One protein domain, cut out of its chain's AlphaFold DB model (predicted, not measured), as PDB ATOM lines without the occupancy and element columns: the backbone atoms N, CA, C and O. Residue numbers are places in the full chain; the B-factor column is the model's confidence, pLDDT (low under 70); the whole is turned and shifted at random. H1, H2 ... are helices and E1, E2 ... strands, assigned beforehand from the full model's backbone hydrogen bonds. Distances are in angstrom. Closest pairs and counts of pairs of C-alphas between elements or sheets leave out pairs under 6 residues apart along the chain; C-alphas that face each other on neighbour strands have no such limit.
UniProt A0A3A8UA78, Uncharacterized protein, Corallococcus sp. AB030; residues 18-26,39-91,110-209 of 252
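This is residues 18 to 26, 39 to 91 and 110 to 209 of the 252 residues of an uncharacterized protein of Corallococcus sp. AB030 (UniProt A0A3A8UA78). The chain is wound in stacked turns, a solenoid with three walls of mostly parallel strands, and H1 and H2 pack on the outside of one wall. That wall is E4, residues 137 to 140 of E6, E8, E10 and E12, lengthened by E2 and E1 at its two ends; the second is E5 with the first parts of E7, E9, E11 and E13, the third E3 with residues 132 to 135 of E6 and the later parts of E7, E9 and E11. The printed part has 162 residues, with two named helices and 13 named strands; along the chain H1 comes between E1 and E2, H2 between E2 and E3, and the strands after E3 follow with no named helix between them; the class is mixed, helices and strands, and the branched sheet is mixed, antiparallel where E1 pairs with E12 and E2 with E4 and parallel in its other neighbour pairs. The whole is compact, with a radius of gyration of the C-alphas of 14.6 A and spans of 39 by 31 by 30 A.

In the twisted, branched sheet, E6, residues 132 to 140, bends by 111 degrees at residue 136. On one side of it are E3, residues 110 to 113, with N 133 and O 110 at 2.9 A, and E4, residues 119 to 122, with N 139 and O 120 at 2.8 A. On the other side are E7, residues 144 to 151, with N 151 and O 132 at 2.9 A, and E8, residues 158 to 162, with N 161 and O 138 at 2.8 A. E8 is parallel to E10, residues 176 to 179, with N 178 and O 160 at 2.8 A, and E10 to E12, residues 197 to 199, with N 198 and O 177 at 2.9 A. E7 bends by 108 degrees at residue 148; E5, residues 126 to 129, is on one side of it, with N 145 and O 126 at 2.8 A, and E9, residues 166 to 173, on the other, with N 167 and O 144 at 2.8 A. Parallel pairs follow from E9 to E11, residues 183 to 190, with N 184 and O 166 at 2.9 A, and from E11 to E13, residues 203 to 208, with N 204 and O 183 at 2.8 A. Two edge strands are antiparallel to their neighbours: E2, residues 66 to 68, to E4, with N 68 and O 119 at 2.8 A, and E1, residues 23 to 26, to E12, with N 23 and O 199 at 3.4 A. H1, residues 39 to 59, only grazes the sheet with residues 46 to 57; its closest C-alphas to E2 are those of Ala 53 and Ile 66, 7.2 A. H2, residues 77 to 88, only grazes it with residues 77 to 81; its closest C-alphas to E10 are those of Glu 78 and Val 178, 7.2 A. H1 touches H2 with residues 47 to 55 alone, closest at the C-alphas of Ala 51 and Ala 84, 6.2 A; they run the same way at a steep tilt of 39 degrees. In both helices every O i to N i+4 pair is within hydrogen-bond range.

E1 begins at C-alpha 23, (185.620, 121.355, 164.200), H1 at C-alpha 39, (204.596, 116.245, 144.108), and E13 ends at C-alpha 208, (176.004, 130.056, 155.840). H1 is 30.0 A long, H2 16.8 A, E11 15.3 A and E6 14.4 A.

The two C-alphas farthest apart, those of Arg 41 and Arg 206, are 41.6 A apart. Residues 27 to 38 and 92 to 109 are not printed, with C-alpha gaps of 24.6 A and 29.4 A; of the links printed whole, none is long. The mean pLDDT of the printed part is 73.6, and 67 residues are under 70, among them 18 to 26, 39 to 65 and 68 to 91.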
ATOM      1  N   ARG A  18     196.272 120.321 171.788       38.91
ATOM      2  CA  ARG A  18     196.500 121.716 172.210       38.91
ATOM      3  C   ARG A  18     195.385 122.656 171.732       38.91
ATOM      4  O   ARG A  18     195.238 123.730 172.305       38.91
ATOM      5  N   LEU A  19     194.593 122.233 170.743       36.09
ATOM      6  CA  LEU A  19     193.364 122.852 170.233       36.09
ATOM      7  C   LEU A  19     192.135 122.040 170.691       36.09
ATOM      8  O   LEU A  19     191.538 121.307 169.895       36.09
ATOM      9  N   PRO A  20     191.744 122.095 171.976       26.67
ATOM     10  CA  PRO A  20     190.599 121.337 172.454       26.67
ATOM     11  C   PRO A  20     189.313 121.865 171.800       26.67
ATOM     12  O   PRO A  20     188.782 122.891 172.212       26.67
ATOM     13  N   GLY A  21     188.793 121.141 170.803       30.03
ATOM     14  CA  GLY A  21     187.480 121.409 170.204       30.03
ATOM     15  C   GLY A  21     187.443 121.699 168.703       30.03
ATOM     16  O   GLY A  21     186.350 121.984 168.214       30.03
ATOM     17  N   GLY A  22     188.564 121.590 167.977       28.05
ATOM     18  CA  GLY A  22     188.610 121.858 166.535       28.05
ATOM     19  C   GLY A  22     187.543 121.103 165.745       28.05
ATOM     20  O   GLY A  22     187.488 119.869 165.753       28.05
ATOM     21  N   LYS A  23     186.677 121.864 165.074       35.94
ATOM     22  CA  LYS A  23     185.620 121.355 164.200       35.94
ATOM     23  C   LYS A  23     186.055 121.571 162.760       35.94
ATOM     24  O   LYS A  23     186.160 122.701 162.303       35.94
ATOM     25  N   ILE A  24     186.234 120.485 162.017       35.62
ATOM     26  CA  ILE A  24     186.226 120.561 160.555       35.62
ATOM     27  C   ILE A  24     184.814 121.001 160.153       35.62
ATOM     28  O   ILE A  24     183.844 120.291 160.426       35.62
ATOM     29  N   VAL A  25     184.694 122.204 159.591       37.03
ATOM     30  CA  VAL A  25     183.397 122.830 159.282       37.03
ATOM     31  C   VAL A  25     182.919 122.491 157.874       37.03
ATOM     32  O   VAL A  25     181.705 122.494 157.633       37.03
ATOM     33  N   ASP A  26     183.847 122.139 156.981       35.78
ATOM     34  CA  ASP A  26     183.528 121.557 155.685       35.78
ATOM     35  C   ASP A  26     184.666 120.683 155.141       35.78
ATOM     36  O   ASP A  26     185.847 121.009 155.256       35.78
ATOM     37  N   GLN A  39     205.336 115.655 142.983       56.34
ATOM     38  CA  GLN A  39     204.596 116.245 144.108       56.34
ATOM     39  C   GLN A  39     205.362 116.093 145.427       56.34
ATOM     40  O   GLN A  39     205.388 117.021 146.225       56.34
ATOM     41  N   LEU A  40     206.039 114.959 145.639       60.41
ATOM     42  CA  LEU A  40     206.920 114.759 146.793       60.41
ATOM     43  C   LEU A  40     208.115 115.721 146.772       60.41
ATOM     44  O   LEU A  40     208.423 116.311 147.800       60.41
ATOM     45  N   ARG A  41     208.758 115.914 145.614       66.62
ATOM     46  CA  ARG A  41     209.887 116.844 145.456       66.62
ATOM     47  C   ARG A  41     209.473 118.298 145.687       66.62
ATOM     48  O   ARG A  41     210.179 119.016 146.383       66.62
ATOM     49  N   LEU A  42     208.348 118.723 145.109       58.03
ATOM     50  CA  LEU A  42     207.799 120.071 145.290       58.03
ATOM     51  C   LEU A  42     207.414 120.314 146.746       58.03
ATOM     52  O   LEU A  42     207.748 121.352 147.300       58.03
ATOM     53  N   ARG A  43     206.800 119.320 147.390       59.47
ATOM     54  CA  ARG A  43     206.505 119.350 148.820       59.47
ATOM     55  C   ARG A  43     207.775 119.489 149.661       59.47
ATOM     56  O   ARG A  43     207.796 120.313 150.561       59.47
ATOM     57  N   ASP A  44     208.821 118.713 149.378       59.97
ATOM     58  CA  ASP A  44     210.105 118.766 150.099       59.97
ATOM     59  C   ASP A  44     210.840 120.107 149.889       59.97
ATOM     60  O   ASP A  44     211.371 120.665 150.843       59.97
ATOM     61  N   ALA A  45     210.788 120.687 148.688       62.44
ATOM     62  CA  ALA A  45     211.298 122.039 148.447       62.44
ATOM     63  C   ALA A  45     210.481 123.105 149.201       62.44
ATOM     64  O   ALA A  45     211.046 123.996 149.829       62.44
ATOM     65  N   TRP A  46     209.151 122.974 149.196       60.78
ATOM     66  CA  TRP A  46     208.254 123.851 149.944       60.78
ATOM     67  C   TRP A  46     208.483 123.757 151.459       60.78
ATOM     68  O   TRP A  46     208.476 124.777 152.145       60.78
ATOM     69  N   PHE A  47     208.758 122.551 151.980       60.00
ATOM     70  CA  PHE A  47     209.148 122.313 153.374       60.00
ATOM     71  C   PHE A  47     210.379 123.136 153.772       60.00
ATOM     72  O   PHE A  47     210.353 123.798 154.811       60.00
ATOM     73  N   ASP A  48     211.438 123.089 152.963       62.47
ATOM     74  CA  ASP A  48     212.686 123.798 153.250       62.47
ATOM     75  C   ASP A  48     212.480 125.320 153.176       62.47
ATOM     76  O   ASP A  48     212.888 126.047 154.083       62.47
ATOM     77  N   SER A  49     211.754 125.796 152.158       64.31
ATOM     78  CA  SER A  49     211.431 127.216 151.991       64.31
ATOM     79  C   SER A  49     210.558 127.778 153.117       64.31
ATOM     80  O   SER A  49     210.835 128.867 153.620       64.31
ATOM     81  N   LEU A  50     209.522 127.050 153.549       64.19
ATOM     82  CA  LEU A  50     208.657 127.487 154.646       64.19
ATOM     83  C   LEU A  50     209.421 127.521 155.975       64.19
ATOM     84  O   LEU A  50     209.256 128.468 156.737       64.19
ATOM     85  N   ALA A  51     210.252 126.514 156.263       60.66
ATOM     86  CA  ALA A  51     211.037 126.482 157.494       60.66
ATOM     87  C   ALA A  51     212.023 127.660 157.564       60.66
ATOM     88  O   ALA A  51     212.035 128.385 158.557       60.66
ATOM     89  N   GLU A  52     212.780 127.906 156.490       64.69
ATOM     90  CA  GLU A  52     213.714 129.036 156.411       64.69
ATOM     91  C   GLU A  52     212.984 130.381 156.553       64.69
ATOM     92  O   GLU A  52     213.395 131.252 157.325       64.69
ATOM     93  N   ALA A  53     211.849 130.546 155.873       65.69
ATOM     94  CA  ALA A  53     211.089 131.784 155.950       65.69
ATOM     95  C   ALA A  53     210.385 131.988 157.291       65.69
ATOM     96  O   ALA A  53     210.283 133.131 157.733       65.69
ATOM     97  N   LEU A  54     209.939 130.927 157.968       63.84
ATOM     98  CA  LEU A  54     209.418 131.015 159.332       63.84
ATOM     99  C   LEU A  54     210.528 131.380 160.324       63.84
ATOM    100  O   LEU A  54     210.310 132.227 161.186       63.84
ATOM    101  N   GLU A  55     211.735 130.830 160.184       64.31
ATOM    102  CA  GLU A  55     212.890 131.255 160.987       64.31
ATOM    103  C   GLU A  55     213.223 132.737 160.765       64.31
ATOM    104  O   GLU A  55     213.405 133.491 161.727       64.31
ATOM    105  N   MET A  56     213.238 133.195 159.510       65.44
ATOM    106  CA  MET A  56     213.402 134.613 159.176       65.44
ATOM    107  C   MET A  56     212.264 135.477 159.735       65.44
ATOM    108  O   MET A  56     212.514 136.551 160.283       65.44
ATOM    109  N   ALA A  57     211.018 135.019 159.618       62.91
ATOM    110  CA  ALA A  57     209.832 135.702 160.123       62.91
ATOM    111  C   ALA A  57     209.895 135.885 161.644       62.91
ATOM    112  O   ALA A  57     209.612 136.963 162.157       62.91
ATOM    113  N   LEU A  58     210.309 134.861 162.380       60.44
ATOM    114  CA  LEU A  58     210.326 134.896 163.842       60.44
ATOM    115  C   LEU A  58     211.500 135.702 164.419       60.44
ATOM    116  O   LEU A  58     211.469 136.085 165.586       60.44
ATOM    117  N   THR A  59     212.540 135.964 163.623       61.78
ATOM    118  CA  THR A  59     213.772 136.636 164.076       61.78
ATOM    119  C   THR A  59     213.881 138.101 163.649       61.78
ATOM    120  O   THR A  59     214.738 138.828 164.163       61.78
ATOM    121  N   ARG A  60     213.024 138.572 162.739       63.91
ATOM    122  CA  ARG A  60     213.025 139.961 162.250       63.91
ATOM    123  C   ARG A  60     212.185 140.886 163.135       63.91
ATOM    124  O   ARG A  60     211.159 140.504 163.686       63.91
ATOM    125  N   GLN A  61     212.624 142.141 163.230       57.75
ATOM    126  CA  GLN A  61     211.948 143.184 164.014       57.75
ATOM    127  C   GLN A  61     210.972 144.039 163.188       57.75
ATOM    128  O   GLN A  61     210.106 144.691 163.767       57.75
ATOM    129  N   ASP A  62     211.091 144.021 161.858       59.47
ATOM    130  CA  ASP A  62     210.284 144.844 160.950       59.47
ATOM    131  C   ASP A  62     209.086 144.061 160.406       59.47
ATOM    132  O   ASP A  62     209.265 142.930 159.970       59.47
ATOM    133  N   PHE A  63     207.905 144.686 160.345       61.19
ATOM    134  CA  PHE A  63     206.653 144.120 159.814       61.19
ATOM    135  C   PHE A  63     206.565 144.197 158.283       61.19
ATOM    136  O   PHE A  63     205.658 144.817 157.722       61.19
ATOM    137  N   VAL A  64     207.535 143.619 157.582       68.12
ATOM    138  CA  VAL A  64     207.512 143.578 156.114       68.12
ATOM    139  C   VAL A  64     207.175 142.156 155.673       68.12
ATOM    140  O   VAL A  64     207.869 141.236 156.109       68.12
ATOM    141  N   PRO A  65     206.163 141.956 154.804       69.50
ATOM    142  CA  PRO A  65     205.827 140.627 154.313       69.50
ATOM    143  C   PRO A  65     207.037 139.948 153.670       69.50
ATOM    144  O   PRO A  65     207.787 140.572 152.913       69.50
ATOM    145  N   ILE A  66     207.226 138.665 153.968       70.75
ATOM    146  CA  ILE A  66     208.259 137.840 153.339       70.75
ATOM    147  C   ILE A  66     207.620 137.150 152.144       70.75
ATOM    148  O   ILE A  66     206.660 136.410 152.323       70.75
ATOM    149  N   VAL A  67     208.147 137.396 150.946       75.38
ATOM    150  CA  VAL A  67     207.695 136.751 149.709       75.38
ATOM    151  C   VAL A  67     208.709 135.685 149.320       75.38
ATOM    152  O   VAL A  67     209.900 135.987 149.210       75.38
ATOM    153  N   ILE A  68     208.240 134.460 149.107       68.25
ATOM    154  CA  ILE A  68     209.040 133.351 148.597       68.25
ATOM    155  C   ILE A  68     208.524 132.973 147.206       68.25
ATOM    156  O   ILE A  68     207.368 132.552 147.088       68.25
ATOM    157  N   PRO A  69     209.356 133.100 146.161       66.62
ATOM    158  CA  PRO A  69     208.987 132.678 144.819       66.62
ATOM    159  C   PRO A  69     208.960 131.153 144.696       66.62
ATOM    160  O   PRO A  69     209.670 130.457 145.420       66.62
ATOM    161  N   GLU A  70     208.166 130.642 143.751       67.12
ATOM    162  CA  GLU A  70     208.063 129.209 143.415       67.12
ATOM    163  C   GLU A  70     207.635 128.308 144.596       67.12
ATOM    164  O   GLU A  70     207.762 127.083 144.551       67.12
ATOM    165  N   ALA A  71     207.081 128.905 145.653       63.28
ATOM    166  CA  ALA A  71     206.627 128.250 146.870       63.28
ATOM    167  C   ALA A  71     205.101 128.060 146.871       63.28
ATOM    168  O   ALA A  71     204.415 128.376 147.847       63.28
ATOM    169  N   ARG A  72     204.558 127.512 145.780       65.19
ATOM    170  CA  ARG A  72     203.140 127.141 145.711       65.19
ATOM    171  C   ARG A  72     202.820 126.055 146.736       65.19
ATOM    172  O   ARG A  72     203.514 125.038 146.781       65.19
ATOM    173  N   SER A  73     201.737 126.236 147.492       61.38
ATOM    174  CA  SER A  73     201.264 125.212 148.427       61.38
ATOM    175  C   SER A  73     200.994 123.884 147.715       61.38
ATOM    176  O   SER A  73     200.214 123.854 146.756       61.38
ATOM    177  N   PRO A  74     201.628 122.780 148.141       59.38
ATOM    178  CA  PRO A  74     201.235 121.451 147.692       59.38
ATOM    179  C   PRO A  74     199.884 121.060 148.321       59.38
ATOM    180  O   PRO A  74     199.486 121.660 149.314       59.38
ATOM    181  N   PRO A  75     199.203 120.015 147.822       54.81
ATOM    182  CA  PRO A  75     198.131 119.373 148.582       54.81
ATOM    183  C   PRO A  75     198.616 118.975 149.985       54.81
ATOM    184  O   PRO A  75     199.792 118.621 150.141       54.81
ATOM    185  N   ASP A  76     197.724 118.991 150.978       50.66
ATOM    186  CA  ASP A  76     198.023 118.617 152.369       50.66
ATOM    187  C   ASP A  76     199.094 119.525 153.041       50.66
ATOM    188  O   ASP A  76     199.868 119.092 153.907       50.66
ATOM    189  N   TRP A  77     199.207 120.794 152.636       56.31
ATOM    190  CA  TRP A  77     200.184 121.744 153.189       56.31
ATOM    191  C   TRP A  77     199.902 122.112 154.658       56.31
ATOM    192  O   TRP A  77     200.819 122.476 155.403       56.31
ATOM    193  N   GLU A  78     198.666 121.965 155.130       51.06
ATOM    194  CA  GLU A  78     198.249 122.237 156.506       51.06
ATOM    195  C   GLU A  78     199.017 121.379 157.525       51.06
ATOM    196  O   GLU A  78     199.364 121.827 158.623       51.06
ATOM    197  N   PHE A  79     199.384 120.159 157.124       49.31
ATOM    198  CA  PHE A  79     200.191 119.227 157.910       49.31
ATOM    199  C   PHE A  79     201.629 119.717 158.103       49.31
ATOM    200  O   PHE A  79     202.263 119.471 159.133       49.31
ATOM    201  N   ILE A  80     202.147 120.414 157.098       51.06
ATOM    202  CA  ILE A  80     203.526 120.885 157.011       51.06
ATOM    203  C   ILE A  80     203.719 122.106 157.898       51.06
ATOM    204  O   ILE A  80     204.646 122.165 158.705       51.06
ATOM    205  N   LEU A  81     202.796 123.052 157.789       55.53
ATOM    206  CA  LEU A  81     202.759 124.231 158.627       55.53
ATOM    207  C   LEU A  81     202.592 123.865 160.108       55.53
ATOM    208  O   LEU A  81     203.322 124.388 160.949       55.53
ATOM    209  N   ALA A  82     201.689 122.933 160.436       51.81
ATOM    210  CA  ALA A  82     201.535 122.437 161.802       51.81
ATOM    211  C   ALA A  82     202.853 121.855 162.346       51.81
ATOM    212  O   ALA A  82     203.229 122.112 163.492       51.81
ATOM    213  N   HIS A  83     203.597 121.122 161.512       47.50
ATOM    214  CA  HIS A  83     204.906 120.581 161.870       47.50
ATOM    215  C   HIS A  83     205.975 121.674 162.055       47.50
ATOM    216  O   HIS A  83     206.769 121.602 162.996       47.50
ATOM    217  N   ALA A  84     205.990 122.697 161.198       50.12
ATOM    218  CA  ALA A  84     206.915 123.820 161.307       50.12
ATOM    219  C   ALA A  84     206.654 124.642 162.583       50.12
ATOM    220  O   ALA A  84     207.568 124.878 163.371       50.12
ATOM    221  N   LEU A  85     205.395 124.974 162.871       52.50
ATOM    222  CA  LEU A  85     205.006 125.671 164.102       52.50
ATOM    223  C   LEU A  85     205.353 124.858 165.361       52.50
ATOM    224  O   LEU A  85     205.875 125.410 166.333       52.50
ATOM    225  N   ALA A  86     205.141 123.537 165.329       50.44
ATOM    226  CA  ALA A  86     205.521 122.642 166.422       50.44
ATOM    227  C   ALA A  86     207.040 122.623 166.663       50.44
ATOM    228  O   ALA A  86     207.480 122.640 167.814       50.44
ATOM    229  N   ARG A  87     207.862 122.640 165.605       46.75
ATOM    230  CA  ARG A  87     209.326 122.745 165.733       46.75
ATOM    231  C   ARG A  87     209.768 124.069 166.335       46.75
ATOM    232  O   ARG A  87     210.717 124.082 167.116       46.75
ATOM    233  N   HIS A  88     209.084 125.156 165.993       48.94
ATOM    234  CA  HIS A  88     209.548 126.481 166.366       48.94
ATOM    235  C   HIS A  88     209.118 126.948 167.753       48.94
ATOM    236  O   HIS A  88     209.824 127.819 168.237       48.94
ATOM    237  N   SER A  89     208.094 126.350 168.401       43.34
ATOM    238  CA  SER A  89     207.786 126.301 169.865       43.34
ATOM    239  C   SER A  89     208.134 127.516 170.762       43.34
ATOM    240  O   SER A  89     208.176 127.407 171.987       43.34
ATOM    241  N   GLY A  90     208.402 128.675 170.187       39.94
ATOM    242  CA  GLY A  90     208.672 129.937 170.839       39.94
ATOM    243  C   GLY A  90     207.452 130.830 170.678       39.94
ATOM    244  O   GLY A  90     206.589 130.543 169.844       39.94
ATOM    245  N   PRO A  91     207.338 131.901 171.474       37.84
ATOM    246  CA  PRO A  91     206.293 132.880 171.240       37.84
ATOM    247  C   PRO A  91     206.450 133.390 169.803       37.84
ATOM    248  O   PRO A  91     207.442 134.054 169.500       37.84
ATOM    249  N   ILE A 110     191.485 145.151 147.609       91.06
ATOM    250  CA  ILE A 110     192.852 144.943 148.097       91.06
ATOM    251  C   ILE A 110     193.279 143.542 147.659       91.06
ATOM    252  O   ILE A 110     192.577 142.578 147.943       91.06
ATOM    253  N   THR A 111     194.425 143.404 147.003       90.06
ATOM    254  CA  THR A 111     195.015 142.080 146.772       90.06
ATOM    255  C   THR A 111     195.849 141.683 147.984       90.06
ATOM    256  O   THR A 111     196.765 142.415 148.361       90.06
ATOM    257  N   LEU A 112     195.524 140.546 148.597       89.00
ATOM    258  CA  LEU A 112     196.321 139.945 149.662       89.00
ATOM    259  C   LEU A 112     197.160 138.811 149.068       89.00
ATOM    260  O   LEU A 112     196.614 137.862 148.514       89.00
ATOM    261  N   GLY A 113     198.482 138.927 149.174       85.44
ATOM    262  CA  GLY A 113     199.424 138.051 148.479       85.44
ATOM    263  C   GLY A 113     199.900 138.644 147.151       85.44
ATOM    264  O   GLY A 113     199.849 139.863 146.958       85.44
ATOM    265  N   THR A 114     200.420 137.803 146.262       82.06
ATOM    266  CA  THR A 114     201.129 138.241 145.048       82.06
ATOM    267  C   THR A 114     200.759 137.386 143.830       82.06
ATOM    268  O   THR A 114     199.714 137.632 143.223       82.06
ATOM    269  N   ALA A 115     201.590 136.418 143.437       78.62
ATOM    270  CA  ALA A 115     201.329 135.499 142.331       78.62
ATOM    271  C   ALA A 115     200.945 134.100 142.839       78.62
ATOM    272  O   ALA A 115     201.241 133.737 143.974       78.62
ATOM    273  N   PHE A 116     200.254 133.320 142.001       75.38
ATOM    274  CA  PHE A 116     199.686 132.013 142.372       75.38
ATOM    275  C   PHE A 116     200.741 130.976 142.801       75.38
ATOM    276  O   PHE A 116     200.428 129.989 143.463       75.38
ATOM    277  N   ASP A 117     201.996 131.184 142.411       69.94
ATOM    278  CA  ASP A 117     203.145 130.342 142.716       69.94
ATOM    279  C   ASP A 117     204.026 130.888 143.846       69.94
ATOM    280  O   ASP A 117     205.100 130.343 144.099       69.94
ATOM    281  N   GLU A 118     203.585 131.931 144.548       74.50
ATOM    282  CA  GLU A 118     204.337 132.555 145.633       74.50
ATOM    283  C   GLU A 118     203.698 132.296 147.003       74.50
ATOM    284  O   GLU A 118     202.474 132.186 147.146       74.50
ATOM    285  N   LEU A 119     204.556 132.227 148.025       76.06
ATOM    286  CA  LEU A 119     204.171 132.214 149.434       76.06
ATOM    287  C   LEU A 119     204.472 133.577 150.053       76.06
ATOM    288  O   LEU A 119     205.608 134.048 149.994       76.06
ATOM    289  N   VAL A 120     203.484 134.183 150.705       78.88
ATOM    290  CA  VAL A 120     203.636 135.450 151.422       78.88
ATOM    291  C   VAL A 120     203.375 135.249 152.908       78.88
ATOM    292  O   VAL A 120     202.294 134.815 153.292       78.88
ATOM    293  N   ILE A 121     204.340 135.599 153.758       76.44
ATOM    294  CA  ILE A 121     204.219 135.494 155.217       76.44
ATOM    295  C   ILE A 121     204.121 136.888 155.841       76.44
ATOM    296  O   ILE A 121     205.045 137.698 155.734       76.44
ATOM    297  N   PHE A 122     203.023 137.140 156.547       77.00
ATOM    298  CA  PHE A 122     202.823 138.279 157.436       77.00
ATOM    299  C   PHE A 122     203.168 137.856 158.864       77.00
ATOM    300  O   PHE A 122     202.617 136.891 159.379       77.00
ATOM    301  N   GLN A 123     204.088 138.564 159.514       68.88
ATOM    302  CA  GLN A 123     204.671 138.124 160.790       68.88
ATOM    303  C   GLN A 123     203.791 138.357 162.020       68.88
ATOM    304  O   GLN A 123     204.091 137.820 163.078       68.88
ATOM    305  N   GLY A 124     202.738 139.160 161.901       71.19
ATOM    306  CA  GLY A 124     201.889 139.550 163.020       71.19
ATOM    307  C   GLY A 124     200.440 139.747 162.594       71.19
ATOM    308  O   GLY A 124     200.082 139.407 161.462       71.19
ATOM    309  N   PRO A 125     199.603 140.301 163.486       80.44
ATOM    310  CA  PRO A 125     198.195 140.481 163.203       80.44
ATOM    311  C   PRO A 125     197.978 141.517 162.086       80.44
ATOM    312  O   PRO A 125     198.691 142.523 161.987       80.44
ATOM    313  N   LEU A 126     196.986 141.263 161.236       86.44
ATOM    314  CA  LEU A 126     196.699 142.016 160.018       86.44
ATOM    315  C   LEU A 126     195.257 142.529 160.039       86.44
ATOM    316  O   LEU A 126     194.322 141.750 160.205       86.44
ATOM    317  N   GLU A 127     195.077 143.836 159.847       92.25
ATOM    318  CA  GLU A 127     193.763 144.478 159.770       92.25
ATOM    319  C   GLU A 127     193.593 145.181 158.417       92.25
ATOM    320  O   GLU A 127     194.371 146.058 158.030       92.25
ATOM    321  N   LEU A 128     192.569 144.781 157.664       92.44
ATOM    322  CA  LEU A 128     192.309 145.248 156.307       92.44
ATOM    323  C   LEU A 128     190.954 145.959 156.239       92.44
ATOM    324  O   LEU A 128     189.921 145.402 156.609       92.44
ATOM    325  N   HIS A 129     190.940 147.183 155.712       93.19
ATOM    326  CA  HIS A 129     189.720 147.958 155.480       93.19
ATOM    327  C   HIS A 129     189.389 148.027 153.989       93.19
ATOM    328  O   HIS A 129     189.867 148.908 153.261       93.19
ATOM    329  N   GLY A 130     188.543 147.100 153.545       92.25
ATOM    330  CA  GLY A 130     188.108 146.969 152.161       92.25
ATOM    331  C   GLY A 130     187.772 145.525 151.803       92.25
ATOM    332  O   GLY A 130     187.956 144.612 152.602       92.25
ATOM    333  N   HIS A 131     187.273 145.321 150.584       95.00
ATOM    334  CA  HIS A 131     187.158 143.978 150.019       95.00
ATOM    335  C   HIS A 131     188.545 143.457 149.644       95.00
ATOM    336  O   HIS A 131     189.367 144.235 149.161       95.00
ATOM    337  N   VAL A 132     188.775 142.167 149.848       95.12
ATOM    338  CA  VAL A 132     190.055 141.490 149.681       95.12
ATOM    339  C   VAL A 132     189.906 140.358 148.668       95.12
ATOM    340  O   VAL A 132     188.942 139.597 148.731       95.12
ATOM    341  N   ASP A 133     190.859 140.276 147.747       93.25
ATOM    342  CA  ASP A 133     191.049 139.173 146.802       93.25
ATOM    343  C   ASP A 133     192.379 138.486 147.132       93.25
ATOM    344  O   ASP A 133     193.422 139.150 147.171       93.25
ATOM    345  N   LEU A 134     192.345 137.191 147.429       91.12
ATOM    346  CA  LEU A 134     193.533 136.418 147.770       91.12
ATOM    347  C   LEU A 134     194.255 135.951 146.505       91.12
ATOM    348  O   LEU A 134     193.631 135.477 145.559       91.12
ATOM    349  N   ARG A 135     195.587 136.046 146.495       86.62
ATOM    350  CA  ARG A 135     196.418 135.505 145.413       86.62
ATOM    351  C   ARG A 135     197.655 134.807 145.942       86.62
ATOM    352  O   ARG A 135     198.400 135.388 146.730       86.62
ATOM    353  N   GLY A 136     197.907 133.601 145.440       83.06
ATOM    354  CA  GLY A 136     198.984 132.765 145.952       83.06
ATOM    355  C   GLY A 136     198.689 132.255 147.353       83.06
ATOM    356  O   GLY A 136     197.566 132.346 147.857       83.06
ATOM    357  N   THR A 137     199.713 131.692 147.983       83.94
ATOM    358  CA  THR A 137     199.593 131.234 149.365       83.94
ATOM    359  C   THR A 137     199.935 132.368 150.316       83.94
ATOM    360  O   THR A 137     200.999 132.975 150.207       83.94
ATOM    361  N   VAL A 138     199.074 132.631 151.293       86.56
ATOM    362  CA  VAL A 138     199.304 133.643 152.323       86.56
ATOM    363  C   VAL A 138     199.261 133.012 153.703       86.56
ATOM    364  O   VAL A 138     198.324 132.300 154.044       86.56
ATOM    365  N   VAL A 139     200.261 133.324 154.521       82.25
ATOM    366  CA  VAL A 139     200.341 132.940 155.929       82.25
ATOM    367  C   VAL A 139     200.329 134.196 156.787       82.25
ATOM    368  O   VAL A 139     201.182 135.064 156.631       82.25
ATOM    369  N   VAL A 140     199.400 134.280 157.731       83.81
ATOM    370  CA  VAL A 140     199.328 135.337 158.742       83.81
ATOM    371  C   VAL A 140     199.706 134.741 160.092       83.81
ATOM    372  O   VAL A 140     198.992 133.908 160.641       83.81
ATOM    373  N   LEU A 141     200.845 135.158 160.644       75.69
ATOM    374  CA  LEU A 141     201.347 134.740 161.955       75.69
ATOM    375  C   LEU A 141     200.709 135.576 163.082       75.69
ATOM    376  O   LEU A 141     201.394 136.217 163.877       75.69
ATOM    377  N   GLY A 142     199.379 135.612 163.122       74.06
ATOM    378  CA  GLY A 142     198.585 136.370 164.086       74.06
ATOM    379  C   GLY A 142     197.109 136.405 163.694       74.06
ATOM    380  O   GLY A 142     196.676 135.629 162.845       74.06
ATOM    381  N   ASP A 143     196.347 137.311 164.306       83.06
ATOM    382  CA  ASP A 143     194.933 137.510 163.972       83.06
ATOM    383  C   ASP A 143     194.766 138.175 162.596       83.06
ATOM    384  O   ASP A 143     195.520 139.084 162.242       83.06
ATOM    385  N   LEU A 144     193.741 137.774 161.844       92.12
ATOM    386  CA  LEU A 144     193.339 138.400 160.585       92.12
ATOM    387  C   LEU A 144     191.959 139.044 160.742       92.12
ATOM    388  O   LEU A 144     190.974 138.359 161.003       92.12
ATOM    389  N   ILE A 145     191.879 140.361 160.556       95.12
ATOM    390  CA  ILE A 145     190.626 141.118 160.593       95.12
ATOM    391  C   ILE A 145     190.399 141.786 159.240       95.12
ATOM    392  O   ILE A 145     191.201 142.601 158.791       95.12
ATOM    393  N   ILE A 146     189.272 141.486 158.601       96.38
ATOM    394  CA  ILE A 146     188.864 142.079 157.327       96.38
ATOM    395  C   ILE A 146     187.521 142.786 157.511       96.38
ATOM    396  O   ILE A 146     186.459 142.165 157.598       96.38
ATOM    397  N   HIS A 147     187.558 144.119 157.505       95.06
ATOM    398  CA  HIS A 147     186.373 144.984 157.491       95.06
ATOM    399  C   HIS A 147     185.821 145.098 156.071       95.06
ATOM    400  O   HIS A 147     185.865 146.157 155.437       95.06
ATOM    401  N   GLY A 148     185.359 143.971 155.546       94.88
ATOM    402  CA  GLY A 148     184.921 143.843 154.170       94.88
ATOM    403  C   GLY A 148     184.629 142.401 153.787       94.88
ATOM    404  O   GLY A 148     184.333 141.559 154.631       94.88
ATOM    405  N   ALA A 149     184.685 142.142 152.486       96.50
ATOM    406  CA  ALA A 149     184.463 140.810 151.941       96.50
ATOM    407  C   ALA A 149     185.804 140.187 151.560       96.50
ATOM    408  O   ALA A 149     186.617 140.902 150.981       96.50
ATOM    409  N   LEU A 150     186.014 138.903 151.832       96.81
ATOM    410  CA  LEU A 150     187.170 138.131 151.377       96.81
ATOM    411  C   LEU A 150     186.731 137.151 150.287       96.81
ATOM    412  O   LEU A 150     185.768 136.409 150.476       96.81
ATOM    413  N   MET A 151     187.428 137.164 149.156       94.75
ATOM    414  CA  MET A 151     187.463 136.067 148.193       94.75
ATOM    415  C   MET A 151     188.785 135.338 148.409       94.75
ATOM    416  O   MET A 151     189.835 135.903 148.105       94.75
ATOM    417  N   ASP A 152     188.748 134.131 148.973       90.31
ATOM    418  CA  ASP A 152     189.975 133.353 149.179       90.31
ATOM    419  C   ASP A 152     190.408 132.582 147.919       90.31
ATOM    420  O   ASP A 152     191.560 132.179 147.829       90.31
ATOM    421  N   GLY A 153     189.546 132.483 146.903       85.81
ATOM    422  CA  GLY A 153     189.888 132.033 145.553       85.81
ATOM    423  C   GLY A 153     189.609 130.551 145.301       85.81
ATOM    424  O   GLY A 153     188.533 130.056 145.633       85.81
ATOM    425  N   ASP A 154     190.548 129.873 144.641       83.69
ATOM    426  CA  ASP A 154     190.473 128.461 144.245       83.69
ATOM    427  C   ASP A 154     191.770 127.754 144.675       83.69
ATOM    428  O   ASP A 154     192.836 128.370 144.581       83.69
ATOM    429  N   PRO A 155     191.748 126.479 145.105       75.31
ATOM    430  CA  PRO A 155     192.949 125.792 145.592       75.31
ATOM    431  C   PRO A 155     194.026 125.639 144.509       75.31
ATOM    432  O   PRO A 155     195.206 125.415 144.796       75.31
ATOM    433  N   ALA A 156     193.646 125.757 143.233       75.50
ATOM    434  CA  ALA A 156     194.597 125.793 142.141       75.50
ATOM    435  C   ALA A 156     195.453 127.077 142.132       75.50
ATOM    436  O   ALA A 156     196.573 127.038 141.616       75.50
ATOM    437  N   ASP A 157     194.972 128.174 142.712       79.75
ATOM    438  CA  ASP A 157     195.558 129.507 142.551       79.75
ATOM    439  C   ASP A 157     195.938 130.179 143.879       79.75
ATOM    440  O   ASP A 157     196.787 131.080 143.900       79.75
ATOM    441  N   SER A 158     195.327 129.769 144.989       85.12
ATOM    442  CA  SER A 158     195.478 130.440 146.275       85.12
ATOM    443  C   SER A 158     195.287 129.517 147.480       85.12
ATOM    444  O   SER A 158     194.730 128.425 147.386       85.12
ATOM    445  N   GLY A 159     195.782 129.971 148.632       86.44
ATOM    446  CA  GLY A 159     195.590 129.314 149.924       86.44
ATOM    447  C   GLY A 159     195.830 130.285 151.074       86.44
ATOM    448  O   GLY A 159     196.683 131.168 150.967       86.44
ATOM    449  N   LEU A 160     195.076 130.157 152.164       88.44
ATOM    450  CA  LEU A 160     195.153 131.068 153.307       88.44
ATOM    451  C   LEU A 160     195.397 130.325 154.609       88.44
ATOM    452  O   LEU A 160     194.755 129.328 154.927       88.44
ATOM    453  N   VAL A 161     196.302 130.880 155.401       84.19
ATOM    454  CA  VAL A 161     196.610 130.413 156.739       84.19
ATOM    455  C   VAL A 161     196.552 131.552 157.735       84.19
ATOM    456  O   VAL A 161     197.222 132.566 157.554       84.19
ATOM    457  N   VAL A 162     195.859 131.338 158.849       84.31
ATOM    458  CA  VAL A 162     195.821 132.262 159.979       84.31
ATOM    459  C   VAL A 162     196.234 131.541 161.269       84.31
ATOM    460  O   VAL A 162     195.524 130.679 161.799       84.31
ATOM    461  N   ILE A 163     197.401 131.903 161.809       74.88
ATOM    462  CA  ILE A 163     197.936 131.414 163.096       74.88
ATOM    463  C   ILE A 163     197.395 132.279 164.247       74.88
ATOM    464  O   ILE A 163     198.131 132.813 165.074       74.88
ATOM    465  N   GLY A 164     196.084 132.476 164.246       75.00
ATOM    466  CA  GLY A 164     195.340 133.308 165.179       75.00
ATOM    467  C   GLY A 164     193.852 133.163 164.902       75.00
ATOM    468  O   GLY A 164     193.418 132.156 164.335       75.00
ATOM    469  N   ASN A 165     193.081 134.168 165.292       82.94
ATOM    470  CA  ASN A 165     191.660 134.244 164.981       82.94
ATOM    471  C   ASN A 165     191.441 134.938 163.637       82.94
ATOM    472  O   ASN A 165     192.156 135.880 163.291       82.94
ATOM    473  N   GLU A 166     190.408 134.522 162.917       92.94
ATOM    474  CA  GLU A 166     189.945 135.203 161.715       92.94
ATOM    475  C   GLU A 166     188.599 135.883 161.981       92.94
ATOM    476  O   GLU A 166     187.660 135.284 162.507       92.94
ATOM    477  N   ARG A 167     188.484 137.149 161.583       96.56
ATOM    478  CA  ARG A 167     187.212 137.859 161.533       96.56
ATOM    479  C   ARG A 167     187.040 138.549 160.194       96.56
ATOM    480  O   ARG A 167     187.824 139.426 159.840       96.56
ATOM    481  N   VAL A 168     185.953 138.242 159.502       96.81
ATOM    482  CA  VAL A 168     185.632 138.819 158.193       96.81
ATOM    483  C   VAL A 168     184.141 139.126 158.105       96.81
ATOM    484  O   VAL A 168     183.328 138.377 158.624       96.81
ATOM    485  N   CYS A 169     183.721 140.225 157.468       96.06
ATOM    486  CA  CYS A 169     182.277 140.484 157.352       96.06
ATOM    487  C   CYS A 169     181.595 139.430 156.464       96.06
ATOM    488  O   CYS A 169     180.558 138.886 156.836       96.06
ATOM    489  N   ALA A 170     182.177 139.130 155.302       96.94
ATOM    490  CA  ALA A 170     181.671 138.105 154.397       96.94
ATOM    491  C   ALA A 170     182.809 137.326 153.729       96.94
ATOM    492  O   ALA A 170     183.709 137.940 153.160       96.94
ATOM    493  N   LEU A 171     182.747 135.998 153.755       96.81
ATOM    494  CA  LEU A 171     183.721 135.120 153.109       96.81
ATOM    495  C   LEU A 171     183.080 134.394 151.927       96.81
ATOM    496  O   LEU A 171     182.081 133.695 152.093       96.81
ATOM    497  N   SER A 172     183.678 134.541 150.748       94.94
ATOM    498  CA  SER A 172     183.502 133.632 149.619       94.94
ATOM    499  C   SER A 172     184.629 132.602 149.667       94.94
ATOM    500  O   SER A 172     185.751 132.921 149.276       94.94
ATOM    501  N   ALA A 173     184.319 131.421 150.202       91.25
ATOM    502  CA  ALA A 173     185.274 130.357 150.483       91.25
ATOM    503  C   ALA A 173     185.358 129.368 149.324       91.25
ATOM    504  O   ALA A 173     184.349 128.769 148.939       91.25
ATOM    505  N   GLY A 174     186.560 129.174 148.814       86.81
ATOM    506  CA  GLY A 174     186.865 128.261 147.736       86.81
ATOM    507  C   GLY A 174     188.280 127.706 147.736       86.81
ATOM    508  O   GLY A 174     188.473 126.600 147.239       86.81
ATOM    509  N   ALA A 175     189.255 128.420 148.285       86.06
ATOM    510  CA  ALA A 175     190.618 127.921 148.418       86.06
ATOM    511  C   ALA A 175     190.781 126.954 149.602       86.06
ATOM    512  O   ALA A 175     189.852 126.716 150.375       86.06
ATOM    513  N   ASP A 176     191.990 126.412 149.760       82.88
ATOM    514  CA  ASP A 176     192.388 125.808 151.029       82.88
ATOM    515  C   ASP A 176     192.661 126.908 152.057       82.88
ATOM    516  O   ASP A 176     193.552 127.744 151.890       82.88
ATOM    517  N   HIS A 177     191.878 126.906 153.127       86.12
ATOM    518  CA  HIS A 177     191.825 127.957 154.125       86.12
ATOM    519  C   HIS A 177     191.856 127.348 155.531       86.12
ATOM    520  O   HIS A 177     190.959 126.614 155.951       86.12
ATOM    521  N   VAL A 178     192.910 127.658 156.284       82.44
ATOM    522  CA  VAL A 178     193.124 127.154 157.642       82.44
ATOM    523  C   VAL A 178     193.207 128.296 158.642       82.44
ATOM    524  O   VAL A 178     194.058 129.175 158.532       82.44
ATOM    525  N   VAL A 179     192.393 128.216 159.690       78.38
ATOM    526  CA  VAL A 179     192.425 129.124 160.841       78.38
ATOM    527  C   VAL A 179     192.694 128.305 162.093       78.38
ATOM    528  O   VAL A 179     191.983 127.352 162.396       78.38
ATOM    529  N   THR A 180     193.739 128.639 162.842       71.56
ATOM    530  CA  THR A 180     194.086 127.870 164.052       71.56
ATOM    531  C   THR A 180     193.251 128.261 165.273       71.56
ATOM    532  O   THR A 180     193.008 127.408 166.125       71.56
ATOM    533  N   GLY A 181     192.810 129.520 165.356       69.50
ATOM    534  CA  GLY A 181     191.939 130.047 166.406       69.50
ATOM    535  C   GLY A 181     190.456 130.000 166.037       69.50
ATOM    536  O   GLY A 181     190.011 129.111 165.310       69.50
ATOM    537  N   ASP A 182     189.692 130.956 166.561       81.94
ATOM    538  CA  ASP A 182     188.272 131.129 166.255       81.94
ATOM    539  C   ASP A 182     188.079 131.821 164.898       81.94
ATOM    540  O   ASP A 182     188.903 132.633 164.473       81.94
ATOM    541  N   MET A 183     186.949 131.543 164.251       91.31
ATOM    542  CA  MET A 183     186.530 132.205 163.017       91.31
ATOM    543  C   MET A 183     185.150 132.846 163.200       91.31
ATOM    544  O   MET A 183     184.192 132.171 163.587       91.31
ATOM    545  N   ASP A 184     185.031 134.137 162.888       95.69
ATOM    546  CA  ASP A 184     183.770 134.888 162.894       95.69
ATOM    547  C   ASP A 184     183.479 135.478 161.508       95.69
ATOM    548  O   ASP A 184     184.298 136.218 160.952       95.69
ATOM    549  N   ALA A 185     182.298 135.163 160.968       95.81
ATOM    550  CA  ALA A 185     181.776 135.796 159.766       95.81
ATOM    551  C   ALA A 185     180.277 136.108 159.846       95.81
ATOM    552  O   ALA A 185     179.474 135.343 160.387       95.81
ATOM    553  N   GLU A 186     179.842 137.216 159.238       95.94
ATOM    554  CA  GLU A 186     178.401 137.458 159.093       95.94
ATOM    555  C   GLU A 186     177.811 136.569 157.995       95.94
ATOM    556  O   GLU A 186     176.750 135.973 158.182       95.94
ATOM    557  N   LEU A 187     178.518 136.442 156.873       96.31
ATOM    558  CA  LEU A 187     178.118 135.621 155.736       96.31
ATOM    559  C   LEU A 187     179.258 134.685 155.315       96.31
ATOM    560  O   LEU A 187     180.374 135.142 155.087       96.31
ATOM    561  N   LEU A 188     178.952 133.399 155.147       95.50
ATOM    562  CA  LEU A 188     179.832 132.420 154.505       95.50
ATOM    563  C   LEU A 188     179.156 131.869 153.250       95.50
ATOM    564  O   LEU A 188     178.064 131.295 153.330       95.50
ATOM    565  N   VAL A 189     179.819 132.021 152.109       93.50
ATOM    566  CA  VAL A 189     179.373 131.533 150.805       93.50
ATOM    567  C   VAL A 189     180.412 130.558 150.254       93.50
ATOM    568  O   VAL A 189     181.540 130.977 150.018       93.50
ATOM    569  N   PRO A 190     180.074 129.282 150.023       87.94
ATOM    570  CA  PRO A 190     180.960 128.385 149.294       87.94
ATOM    571  C   PRO A 190     180.973 128.770 147.806       87.94
ATOM    572  O   PRO A 190     179.915 128.962 147.203       87.94
ATOM    573  N   SER A 191     182.154 128.876 147.201       74.06
ATOM    574  CA  SER A 191     182.325 129.224 145.782       74.06
ATOM    575  C   SER A 191     182.077 128.035 144.840       74.06
ATOM    576  O   SER A 191     181.856 128.236 143.646       74.06
ATOM    577  N   GLY A 192     182.040 126.806 145.374       68.12
ATOM    578  CA  GLY A 192     181.813 125.572 144.616       68.12
ATOM    579  C   GLY A 192     183.084 124.873 144.118       68.12
ATOM    580  O   GLY A 192     182.967 123.889 143.388       68.12
ATOM    581  N   SER A 193     184.266 125.366 144.484       70.69
ATOM    582  CA  SER A 193     185.562 124.727 144.222       70.69
ATOM    583  C   SER A 193     185.859 123.578 145.196       70.69
ATOM    584  O   SER A 193     185.143 123.354 146.170       70.69
ATOM    585  N   GLU A 194     186.934 122.833 144.928       69.19
ATOM    586  CA  GLU A 194     187.339 121.643 145.698       69.19
ATOM    587  C   GLU A 194     188.172 121.963 146.955       69.19
ATOM    588  O   GLU A 194     188.851 121.087 147.485       69.19
ATOM    589  N   GLY A 195     188.154 123.214 147.421       70.69
ATOM    590  CA  GLY A 195     188.941 123.641 148.576       70.69
ATOM    591  C   GLY A 195     188.397 123.165 149.911       70.69
ATOM    592  O   GLY A 195     187.327 122.557 150.023       70.69
ATOM    593  N   SER A 196     189.152 123.475 150.958       76.81
ATOM    594  CA  SER A 196     188.830 123.085 152.325       76.81
ATOM    595  C   SER A 196     188.892 124.272 153.284       76.81
ATOM    596  O   SER A 196     189.822 125.065 153.246       76.81
ATOM    597  N   LEU A 197     187.910 124.381 154.188       81.81
ATOM    598  CA  LEU A 197     187.932 125.345 155.294       81.81
ATOM    599  C   LEU A 197     188.059 124.594 156.622       81.81
ATOM    600  O   LEU A 197     187.112 123.945 157.087       81.81
ATOM    601  N   ALA A 198     189.230 124.690 157.245       77.25
ATOM    602  CA  ALA A 198     189.539 124.038 158.510       77.25
ATOM    603  C   ALA A 198     189.761 125.073 159.616       77.25
ATOM    604  O   ALA A 198     190.644 125.920 159.517       77.25
ATOM    605  N   VAL A 199     188.989 124.970 160.702       73.69
ATOM    606  CA  VAL A 199     189.099 125.884 161.844       73.69
ATOM    607  C   VAL A 199     189.383 125.109 163.130       73.69
ATOM    608  O   VAL A 199     188.698 124.141 163.467       73.69
ATOM    609  N   GLY A 200     190.432 125.521 163.840       59.78
ATOM    610  CA  GLY A 200     190.883 124.907 165.088       59.78
ATOM    611  C   GLY A 200     190.047 125.297 166.309       59.78
ATOM    612  O   GLY A 200     189.956 124.507 167.250       59.78
ATOM    613  N   GLY A 201     189.431 126.480 166.292       65.88
ATOM    614  CA  GLY A 201     188.559 127.003 167.344       65.88
ATOM    615  C   GLY A 201     187.065 126.913 167.023       65.88
ATOM    616  O   GLY A 201     186.589 126.015 166.321       65.88
ATOM    617  N   GLU A 202     186.294 127.843 167.583       81.56
ATOM    618  CA  GLU A 202     184.863 127.972 167.323       81.56
ATOM    619  C   GLU A 202     184.609 128.700 165.999       81.56
ATOM    620  O   GLU A 202     185.208 129.733 165.714       81.56
ATOM    621  N   VAL A 203     183.655 128.191 165.215       85.12
ATOM    622  CA  VAL A 203     183.174 128.869 164.007       85.12
ATOM    623  C   VAL A 203     181.818 129.496 164.269       85.12
ATOM    624  O   VAL A 203     180.828 128.796 164.506       85.12
ATOM    625  N   ARG A 204     181.777 130.827 164.201       92.62
ATOM    626  CA  ARG A 204     180.576 131.645 164.355       92.62
ATOM    627  C   ARG A 204     180.243 132.284 163.021       92.62
ATOM    628  O   ARG A 204     180.797 133.308 162.650       92.62
ATOM    629  N   VAL A 205     179.309 131.669 162.308       92.38
ATOM    630  CA  VAL A 205     178.776 132.213 161.060       92.38
ATOM    631  C   VAL A 205     177.303 132.532 161.257       92.38
ATOM    632  O   VAL A 205     176.536 131.642 161.624       92.38
ATOM    633  N   ARG A 206     176.886 133.784 161.017       92.12
ATOM    634  CA  ARG A 206     175.463 134.155 161.162       92.12
ATOM    635  C   ARG A 206     174.593 133.552 160.066       92.12
ATOM    636  O   ARG A 206     173.528 133.023 160.366       92.12
ATOM    637  N   LEU A 207     175.045 133.620 158.817       93.62
ATOM    638  CA  LEU A 207     174.387 132.994 157.676       93.62
ATOM    639  C   LEU A 207     175.415 132.229 156.846       93.62
ATOM    640  O   LEU A 207     176.347 132.814 156.303       93.62
ATOM    641  N   ARG A 208     175.225 130.916 156.733       92.50
ATOM    642  CA  ARG A 208     176.004 130.056 155.840       92.50
ATOM    643  C   ARG A 208     175.111 129.607 154.694       92.50
ATOM    644  O   ARG A 208     174.090 128.963 154.940       92.50
ATOM    645  N   LEU A 209     175.499 129.926 153.465       91.38
ATOM    646  CA  LEU A 209     174.816 129.406 152.285       91.38
ATOM    647  C   LEU A 209     175.243 127.959 152.028       91.38
ATOM    648  O   LEU A 209     176.363 127.557 152.344       91.38
TER     649      LEU A 209